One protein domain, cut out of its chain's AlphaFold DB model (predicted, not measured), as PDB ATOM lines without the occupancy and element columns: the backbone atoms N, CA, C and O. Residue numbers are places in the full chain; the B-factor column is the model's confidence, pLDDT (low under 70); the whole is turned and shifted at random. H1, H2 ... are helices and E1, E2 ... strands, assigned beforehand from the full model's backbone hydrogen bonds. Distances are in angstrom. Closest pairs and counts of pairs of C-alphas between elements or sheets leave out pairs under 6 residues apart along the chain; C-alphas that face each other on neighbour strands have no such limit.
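This is residues 2 to 27 and 46 to 86 of the 203 residues of the protein "Hypothetical protein" of Symbiodinium sp. CCMP2592 (UniProt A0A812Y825). Helices H1 and H2 lie side by side, running opposite ways; the two-stranded ribbon E1 E2 lies near one end of H2, and short H3 stands about perpendicular to H1 and meets it near Tyr 18 with its last residue, Asp 86. The printed part has 67 residues, with three named helices and two named strands in the order E1, H1, H2, E2, H3; the class is mostly helix, and the two strands make one parallel sheet. The whole is only just loose, close to compact: radius of gyration of the C-alphas 13.2 A, spans 41 by 30 by 15 A.

E1, residues 4 to 7, begins at C-alpha 4 (-130.276, 481.160, -32.661). H1 is residues 13 to 25, 18.4 A; H2, 47 to 62, 22.4 A; E2, 70 to 73. H3, residues 80 to 86, ends at C-alpha 86 (-142.838, 500.401, -36.774).

E1 and E2 are parallel, N 5 and O 70 within hydrogen-bond range at 2.9 A. H1 and H2 touch, opposite ways at a shallow tilt of 6 degrees; closest C-alphas Leu 13 and Leu 58, 6.8 A. H1, with residues 17 to 21 alone, touches H3, about perpendicular at 81 degrees; closest C-alphas Tyr 18 and Asp 86, 5.8 A. Every O i to N i+4 pair is within hydrogen-bond range in H1 and H2, 2 of 3 in H3.

Residues 28 to 45 are not printed; C-alphas 27 and 46 are 16.5 A apart. pLDDT is under 70 at residues 2, 8 to 12, 26 to 27 and 78.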
ATOM      1  N   PHE A   2    -124.513 477.037 -30.421       57.72
ATOM      2  CA  PHE A   2    -125.251 478.212 -30.879       57.72
ATOM      3  C   PHE A   2    -126.732 477.927 -30.874       57.72
ATOM      4  O   PHE A   2    -127.170 476.918 -31.418       57.72
ATOM      5  N   LEU A   3    -127.492 478.817 -30.258       70.06
ATOM      6  CA  LEU A   3    -128.932 478.685 -30.162       70.06
ATOM      7  C   LEU A   3    -129.523 480.002 -30.641       70.06
ATOM      8  O   LEU A   3    -129.895 480.873 -29.860       70.06
ATOM      9  N   TYR A   4    -129.496 480.157 -31.961       74.31
ATOM     10  CA  TYR A   4    -130.276 481.160 -32.661       74.31
ATOM     11  C   TYR A   4    -131.674 480.604 -32.878       74.31
ATOM     12  O   TYR A   4    -131.822 479.515 -33.426       74.31
ATOM     13  N   ASP A   5    -132.686 481.361 -32.482       78.38
ATOM     14  CA  ASP A   5    -134.073 481.084 -32.831       78.38
ATOM     15  C   ASP A   5    -134.595 482.239 -33.688       78.38
ATOM     16  O   ASP A   5    -135.197 483.198 -33.202       78.38
ATOM     17  N   ILE A   6    -134.246 482.191 -34.976       79.56
ATOM     18  CA  ILE A   6    -134.661 483.190 -35.960       79.56
ATOM     19  C   ILE A   6    -135.819 482.607 -36.761       79.56
ATOM     20  O   ILE A   6    -135.642 481.678 -37.548       79.56
ATOM     21  N   LYS A   7    -137.016 483.160 -36.571       80.38
ATOM     22  CA  LYS A   7    -138.212 482.722 -37.289       80.38
ATOM     23  C   LYS A   7    -138.215 483.256 -38.729       80.38
ATOM     24  O   LYS A   7    -137.873 484.411 -38.996       80.38
ATOM     25  N   GLY A   8    -138.590 482.389 -39.671       64.75
ATOM     26  CA  GLY A   8    -138.714 482.716 -41.095       64.75
ATOM     27  C   GLY A   8    -139.848 483.702 -41.405       64.75
ATOM     28  O   GLY A   8    -140.634 484.068 -40.535       64.75
ATOM     29  N   GLY A   9    -139.909 484.156 -42.662       55.72
ATOM     30  CA  GLY A   9    -140.808 485.228 -43.107       55.72
ATOM     31  C   GLY A   9    -142.303 484.943 -42.921       55.72
ATOM     32  O   GLY A   9    -142.739 483.804 -43.045       55.72
ATOM     33  N   ASN A  10    -143.077 486.018 -42.719       53.19
ATOM     34  CA  ASN A  10    -144.549 486.063 -42.623       53.19
ATOM     35  C   ASN A  10    -145.174 485.633 -41.290       53.19
ATOM     36  O   ASN A  10    -146.325 485.200 -41.263       53.19
ATOM     37  N   MET A  11    -144.485 485.823 -40.165       57.62
ATOM     38  CA  MET A  11    -145.218 485.906 -38.902       57.62
ATOM     39  C   MET A  11    -146.145 487.131 -38.930       57.62
ATOM     40  O   MET A  11    -145.726 488.219 -39.333       57.62
ATOM     41  N   MET A  12    -147.389 486.963 -38.473       64.31
ATOM     42  CA  MET A  12    -148.425 488.010 -38.385       64.31
ATOM     43  C   MET A  12    -148.102 489.118 -37.360       64.31
ATOM     44  O   MET A  12    -148.960 489.917 -37.022       64.31
ATOM     45  N   LEU A  13    -146.840 489.216 -36.935       70.81
ATOM     46  CA  LEU A  13    -146.314 490.200 -35.994       70.81
ATOM     47  C   LEU A  13    -146.442 491.636 -36.490       70.81
ATOM     48  O   LEU A  13    -146.644 492.559 -35.714       70.81
ATOM     49  N   TRP A  14    -146.245 491.853 -37.788       73.81
ATOM     50  CA  TRP A  14    -146.126 493.213 -38.303       73.81
ATOM     51  C   TRP A  14    -147.439 493.999 -38.326       73.81
ATOM     52  O   TRP A  14    -147.390 495.177 -37.989       73.81
ATOM     53  N   PRO A  15    -148.591 493.407 -38.702       76.06
ATOM     54  CA  PRO A  15    -149.891 494.026 -38.458       76.06
ATOM     55  C   PRO A  15    -150.058 494.516 -37.018       76.06
ATOM     56  O   PRO A  15    -150.453 495.657 -36.818       76.06
ATOM     57  N   ASP A  16    -149.661 493.715 -36.028       75.88
ATOM     58  CA  ASP A  16    -149.807 494.117 -34.633       75.88
ATOM     59  C   ASP A  16    -148.854 495.254 -34.234       75.88
ATOM     60  O   ASP A  16    -149.245 496.174 -33.516       75.88
ATOM     61  N   VAL A  17    -147.603 495.228 -34.711       77.38
ATOM     62  CA  VAL A  17    -146.646 496.328 -34.487       77.38
ATOM     63  C   VAL A  17    -147.148 497.614 -35.141       77.38
ATOM     64  O   VAL A  17    -147.095 498.673 -34.515       77.38
ATOM     65  N   TYR A  18    -147.674 497.516 -36.363       80.56
ATOM     66  CA  TYR A  18    -148.304 498.629 -37.067       80.56
ATOM     67  C   TYR A  18    -149.465 499.200 -36.249       80.56
ATOM     68  O   TYR A  18    -149.494 500.400 -35.977       80.56
ATOM     69  N   ASP A  19    -150.379 498.349 -35.778       76.88
ATOM     70  CA  ASP A  19    -151.518 498.766 -34.964       76.88
ATOM     71  C   ASP A  19    -151.059 499.439 -33.662       76.88
ATOM     72  O   ASP A  19    -151.580 500.493 -33.291       76.88
ATOM     73  N   MET A  20    -150.027 498.912 -32.992       75.94
ATOM     74  CA  MET A  20    -149.454 499.537 -31.794       75.94
ATOM     75  C   MET A  20    -148.793 500.884 -32.078       75.94
ATOM     76  O   MET A  20    -148.942 501.820 -31.289       75.94
ATOM     77  N   ASN A  21    -148.086 501.012 -33.198       79.94
ATOM     78  CA  ASN A  21    -147.504 502.282 -33.605       79.94
ATOM     79  C   ASN A  21    -148.591 503.306 -33.945       79.94
ATOM     80  O   ASN A  21    -148.485 504.465 -33.555       79.94
ATOM     81  N   LYS A  22    -149.695 502.879 -34.559       77.75
ATOM     82  CA  LYS A  22    -150.864 503.737 -34.785       77.75
ATOM     83  C   LYS A  22    -151.592 504.124 -33.507       77.75
ATOM     84  O   LYS A  22    -152.053 505.259 -33.393       77.75
ATOM     85  N   VAL A  23    -151.652 503.229 -32.523       70.94
ATOM     86  CA  VAL A  23    -152.121 503.556 -31.169       70.94
ATOM     87  C   VAL A  23    -151.219 504.615 -30.532       70.94
ATOM     88  O   VAL A  23    -151.737 505.561 -29.942       70.94
ATOM     89  N   ARG A  24    -149.893 504.505 -30.687       75.50
ATOM     90  CA  ARG A  24    -148.927 505.513 -30.215       75.50
ATOM     91  C   ARG A  24    -149.096 506.862 -30.918       75.50
ATOM     92  O   ARG A  24    -149.054 507.891 -30.255       75.50
ATOM     93  N   GLU A  25    -149.305 506.856 -32.236       74.81
ATOM     94  CA  GLU A  25    -149.581 508.054 -33.050       74.81
ATOM     95  C   GLU A  25    -150.989 508.646 -32.787       74.81
ATOM     96  O   GLU A  25    -151.267 509.758 -33.226       74.81
ATOM     97  N   ALA A  26    -151.827 507.955 -31.999       60.72
ATOM     98  CA  ALA A  26    -153.126 508.389 -31.476       60.72
ATOM     99  C   ALA A  26    -154.307 508.470 -32.473       60.72
ATOM    100  O   ALA A  26    -155.244 509.224 -32.216       60.72
ATOM    101  N   ASP A  27    -154.339 507.648 -33.535       53.44
ATOM    102  CA  ASP A  27    -155.357 507.795 -34.602       53.44
ATOM    103  C   ASP A  27    -156.119 506.524 -35.044       53.44
ATOM    104  O   ASP A  27    -156.730 506.506 -36.111       53.44
ATOM    105  N   ASN A  46    -149.848 504.735 -20.148       76.44
ATOM    106  CA  ASN A  46    -148.441 505.004 -19.909       76.44
ATOM    107  C   ASN A  46    -147.632 504.344 -21.039       76.44
ATOM    108  O   ASN A  46    -147.847 503.172 -21.343       76.44
ATOM    109  N   GLU A  47    -146.697 505.071 -21.655       79.62
ATOM    110  CA  GLU A  47    -145.784 504.554 -22.691       79.62
ATOM    111  C   GLU A  47    -145.129 503.229 -22.268       79.62
ATOM    112  O   GLU A  47    -145.005 502.294 -23.056       79.62
ATOM    113  N   THR A  48    -144.834 503.098 -20.974       83.62
ATOM    114  CA  THR A  48    -144.312 501.870 -20.364       83.62
ATOM    115  C   THR A  48    -145.225 500.661 -20.598       83.62
ATOM    116  O   THR A  48    -144.745 499.580 -20.931       83.62
ATOM    117  N   GLU A  49    -146.543 500.816 -20.451       81.56
ATOM    118  CA  GLU A  49    -147.513 499.728 -20.637       81.56
ATOM    119  C   GLU A  49    -147.625 499.312 -22.103       81.56
ATOM    120  O   GLU A  49    -147.751 498.119 -22.394       81.56
ATOM    121  N   LEU A  50    -147.545 500.276 -23.027       80.94
ATOM    122  CA  LEU A  50    -147.510 500.001 -24.462       80.94
ATOM    123  C   LEU A  50    -146.271 499.169 -24.814       80.94
ATOM    124  O   LEU A  50    -146.400 498.103 -25.413       80.94
ATOM    125  N   MET A  51    -145.090 499.604 -24.367       84.62
ATOM    126  CA  MET A  51    -143.836 498.890 -24.625       84.62
ATOM    127  C   MET A  51    -143.838 497.490 -23.997       84.62
ATOM    128  O   MET A  51    -143.396 496.530 -24.627       84.62
ATOM    129  N   CYS A  52    -144.369 497.340 -22.779       85.12
ATOM    130  CA  CYS A  52    -144.537 496.034 -22.138       85.12
ATOM    131  C   CYS A  52    -145.489 495.123 -22.921       85.12
ATOM    132  O   CYS A  52    -145.180 493.950 -23.119       85.12
ATOM    133  N   SER A  53    -146.611 495.656 -23.406       83.25
ATOM    134  CA  SER A  53    -147.572 494.891 -24.209       83.25
ATOM    135  C   SER A  53    -146.937 494.400 -25.508       83.25
ATOM    136  O   SER A  53    -147.070 493.227 -25.852       83.25
ATOM    137  N   MET A  54    -146.174 495.268 -26.180       83.56
ATOM    138  CA  MET A  54    -145.470 494.902 -27.405       83.56
ATOM    139  C   MET A  54    -144.437 493.802 -27.159       83.56
ATOM    140  O   MET A  54    -144.380 492.831 -27.911       83.56
ATOM    141  N   LYS A  55    -143.668 493.899 -26.067       88.06
ATOM    142  CA  LYS A  55    -142.716 492.851 -25.675       88.06
ATOM    143  C   LYS A  55    -143.389 491.502 -25.479       88.06
ATOM    144  O   LYS A  55    -142.915 490.505 -26.013       88.06
ATOM    145  N   MET A  56    -144.468 491.479 -24.700       86.94
ATOM    146  CA  MET A  56    -145.177 490.246 -24.365       86.94
ATOM    147  C   MET A  56    -145.781 489.593 -25.602       86.94
ATOM    148  O   MET A  56    -145.658 488.383 -25.765       86.94
ATOM    149  N   MET A  57    -146.382 490.388 -26.485       84.75
ATOM    150  CA  MET A  57    -146.926 489.889 -27.741       84.75
ATOM    151  C   MET A  57    -145.825 489.309 -28.631       84.75
ATOM    152  O   MET A  57    -145.922 488.153 -29.029       84.75
ATOM    153  N   LEU A  58    -144.753 490.065 -28.893       83.75
ATOM    154  CA  LEU A  58    -143.660 489.598 -29.750       83.75
ATOM    155  C   LEU A  58    -143.011 488.334 -29.204       83.75
ATOM    156  O   LEU A  58    -142.772 487.406 -29.962       83.75
ATOM    157  N   LEU A  59    -142.746 488.261 -27.899       85.88
ATOM    158  CA  LEU A  59    -142.174 487.059 -27.292       85.88
ATOM    159  C   LEU A  59    -143.148 485.877 -27.306       85.88
ATOM    160  O   LEU A  59    -142.708 484.748 -27.505       85.88
ATOM    161  N   GLY A  60    -144.447 486.123 -27.114       86.56
ATOM    162  CA  GLY A  60    -145.479 485.088 -27.189       86.56
ATOM    163  C   GLY A  60    -145.595 484.486 -28.588       86.56
ATOM    164  O   GLY A  60    -145.626 483.270 -28.735       86.56
ATOM    165  N   GLU A  61    -145.575 485.336 -29.608       83.50
ATOM    166  CA  GLU A  61    -145.633 484.934 -31.013       83.50
ATOM    167  C   GLU A  61    -144.328 484.272 -31.473       83.50
ATOM    168  O   GLU A  61    -144.350 483.210 -32.094       83.50
ATOM    169  N   LEU A  62    -143.168 484.855 -31.135       84.19
ATOM    170  CA  LEU A  62    -141.860 484.257 -31.434       84.19
ATOM    171  C   LEU A  62    -141.686 482.912 -30.731       84.19
ATOM    172  O   LEU A  62    -140.970 482.062 -31.259       84.19
ATOM    173  N   ASN A  63    -142.324 482.735 -29.568       86.44
ATOM    174  CA  ASN A  63    -142.258 481.544 -28.725       86.44
ATOM    175  C   ASN A  63    -140.835 480.950 -28.698       86.44
ATOM    176  O   ASN A  63    -140.609 479.841 -29.202       86.44
ATOM    177  N   PRO A  64    -139.845 481.737 -28.236       87.38
ATOM    178  CA  PRO A  64    -138.449 481.379 -28.387       87.38
ATOM    179  C   PRO A  64    -138.111 480.132 -27.577       87.38
ATOM    180  O   PRO A  64    -138.619 479.927 -26.473       87.38
ATOM    181  N   SER A  65    -137.185 479.326 -28.090       87.38
ATOM    182  CA  SER A  65    -136.584 478.246 -27.306       87.38
ATOM    183  C   SER A  65    -136.028 478.776 -25.980       87.38
ATOM    184  O   SER A  65    -135.349 479.802 -25.944       87.38
ATOM    185  N   VAL A  66    -136.235 478.030 -24.888       86.75
ATOM    186  CA  VAL A  66    -135.698 478.359 -23.549       86.75
ATOM    187  C   VAL A  66    -134.171 478.441 -23.512       86.75
ATOM    188  O   VAL A  66    -133.597 478.968 -22.562       86.75
ATOM    189  N   HIS A  67    -133.511 477.911 -24.537       85.00
ATOM    190  CA  HIS A  67    -132.065 477.952 -24.677       85.00
ATOM    191  C   HIS A  67    -131.591 478.952 -25.743       85.00
ATOM    192  O   HIS A  67    -130.388 479.056 -25.974       85.00
ATOM    193  N   ALA A  68    -132.501 479.672 -26.411       85.12
ATOM    194  CA  ALA A  68    -132.141 480.657 -27.423       85.12
ATOM    195  C   ALA A  68    -131.352 481.813 -26.796       85.12
ATOM    196  O   ALA A  68    -131.812 482.471 -25.864       85.12
ATOM    197  N   ARG A  69    -130.160 482.077 -27.335       83.56
ATOM    198  CA  ARG A  69    -129.334 483.231 -26.956       83.56
ATOM    199  C   ARG A  69    -129.702 484.466 -27.766       83.56
ATOM    200  O   ARG A  69    -129.645 485.585 -27.264       83.56
ATOM    201  N   VAL A  70    -130.067 484.250 -29.025       86.94
ATOM    202  CA  VAL A  70    -130.490 485.290 -29.957       86.94
ATOM    203  C   VAL A  70    -131.814 484.856 -30.555       86.94
ATOM    204  O   VAL A  70    -131.944 483.740 -31.055       86.94
ATOM    205  N   ILE A  71    -132.786 485.756 -30.498       89.31
ATOM    206  CA  ILE A  71    -134.121 485.554 -31.045       89.31
ATOM    207  C   ILE A  71    -134.317 486.613 -32.118       89.31
ATOM    208  O   ILE A  71    -133.939 487.771 -31.929       89.31
ATOM    209  N   GLY A  72    -134.899 486.227 -33.243       89.12
ATOM    210  CA  GLY A  72    -135.193 487.168 -34.309       89.12
ATOM    211  C   GLY A  72    -136.320 486.688 -35.196       89.12
ATOM    212  O   GLY A  72    -136.817 485.571 -35.068       89.12
ATOM    213  N   TYR A  73    -136.702 487.536 -36.134       88.44
ATOM    214  CA  TYR A  73    -137.588 487.157 -37.220       88.44
ATOM    215  C   TYR A  73    -137.223 487.930 -38.479       88.44
ATOM    216  O   TYR A  73    -136.641 489.015 -38.422       88.44
ATOM    217  N   LYS A  74    -137.577 487.361 -39.630       88.00
ATOM    218  CA  LYS A  74    -137.447 488.019 -40.930       88.00
ATOM    219  C   LYS A  74    -138.783 488.633 -41.337       88.00
ATOM    220  O   LYS A  74    -139.822 487.980 -41.272       88.00
ATOM    221  N   ALA A  75    -138.748 489.854 -41.858       84.94
ATOM    222  CA  ALA A  75    -139.897 490.492 -42.480       84.94
ATOM    223  C   ALA A  75    -139.499 491.082 -43.839       84.94
ATOM    224  O   ALA A  75    -138.463 491.727 -43.954       84.94
ATOM    225  N   ILE A  76    -140.320 490.847 -44.866       81.50
ATOM    226  CA  ILE A  76    -140.195 491.508 -46.170       81.50
ATOM    227  C   ILE A  76    -141.215 492.641 -46.181       81.50
ATOM    228  O   ILE A  76    -142.396 492.417 -45.900       81.50
ATOM    229  N   LYS A  77    -140.744 493.862 -46.419       76.44
ATOM    230  CA  LYS A  77    -141.510 495.091 -46.222       76.44
ATOM    231  C   LYS A  77    -141.308 496.034 -47.394       76.44
ATOM    232  O   LYS A  77    -140.225 496.066 -47.964       76.44
ATOM    233  N   TRP A  78    -142.377 496.733 -47.764       68.00
ATOM    234  CA  TRP A  78    -142.459 497.528 -48.994       68.00
ATOM    235  C   TRP A  78    -143.054 498.927 -48.756       68.00
ATOM    236  O   TRP A  78    -142.953 499.777 -49.634       68.00
ATOM    237  N   ARG A  79    -143.635 499.206 -47.576       75.19
ATOM    238  CA  ARG A  79    -144.209 500.513 -47.200       75.19
ATOM    239  C   ARG A  79    -143.218 501.265 -46.314       75.19
ATOM    240  O   ARG A  79    -143.481 501.509 -45.140       75.19
ATOM    241  N   PHE A  80    -142.055 501.597 -46.867       73.56
ATOM    242  CA  PHE A  80    -140.877 501.948 -46.065       73.56
ATOM    243  C   PHE A  80    -141.071 503.082 -45.060       73.56
ATOM    244  O   PHE A  80    -140.576 502.963 -43.946       73.56
ATOM    245  N   ASP A  81    -141.813 504.138 -45.383       78.62
ATOM    246  CA  ASP A  81    -142.031 505.221 -44.414       78.62
ATOM    247  C   ASP A  81    -142.838 504.768 -43.187       78.62
ATOM    248  O   ASP A  81    -142.560 505.203 -42.070       78.62
ATOM    249  N   GLU A  82    -143.825 503.887 -43.368       81.75
ATOM    250  CA  GLU A  82    -144.607 503.318 -42.264       81.75
ATOM    251  C   GLU A  82    -143.802 502.234 -41.546       81.75
ATOM    252  O   GLU A  82    -143.647 502.269 -40.325       81.75
ATOM    253  N   ASP A  83    -143.203 501.329 -42.317       84.56
ATOM    254  CA  ASP A  83    -142.462 500.186 -41.800       84.56
ATOM    255  C   ASP A  83    -141.219 500.631 -40.991       84.56
ATOM    256  O   ASP A  83    -140.861 500.001 -39.997       84.56
ATOM    257  N   LEU A  84    -140.570 501.750 -41.337       87.06
ATOM    258  CA  LEU A  84    -139.459 502.285 -40.539       87.06
ATOM    259  C   LEU A  84    -139.912 502.892 -39.207       87.06
ATOM    260  O   LEU A  84    -139.150 502.859 -38.240       87.06
ATOM    261  N   LYS A  85    -141.137 503.421 -39.114       87.38
ATOM    262  CA  LYS A  85    -141.691 503.893 -37.835       87.38
ATOM    263  C   LYS A  85    -142.025 502.725 -36.911       87.38
ATOM    264  O   LYS A  85    -141.764 502.801 -35.712       87.38
ATOM    265  N   ASP A  86    -142.559 501.651 -37.481       87.31
ATOM    266  CA  ASP A  86    -142.838 500.401 -36.774       87.31
ATOM    267  C   ASP A  86    -141.529 499.777 -36.264       87.31
ATOM    268  O   ASP A  86    -141.408 499.411 -35.094       87.31
TER     269      ASP A  86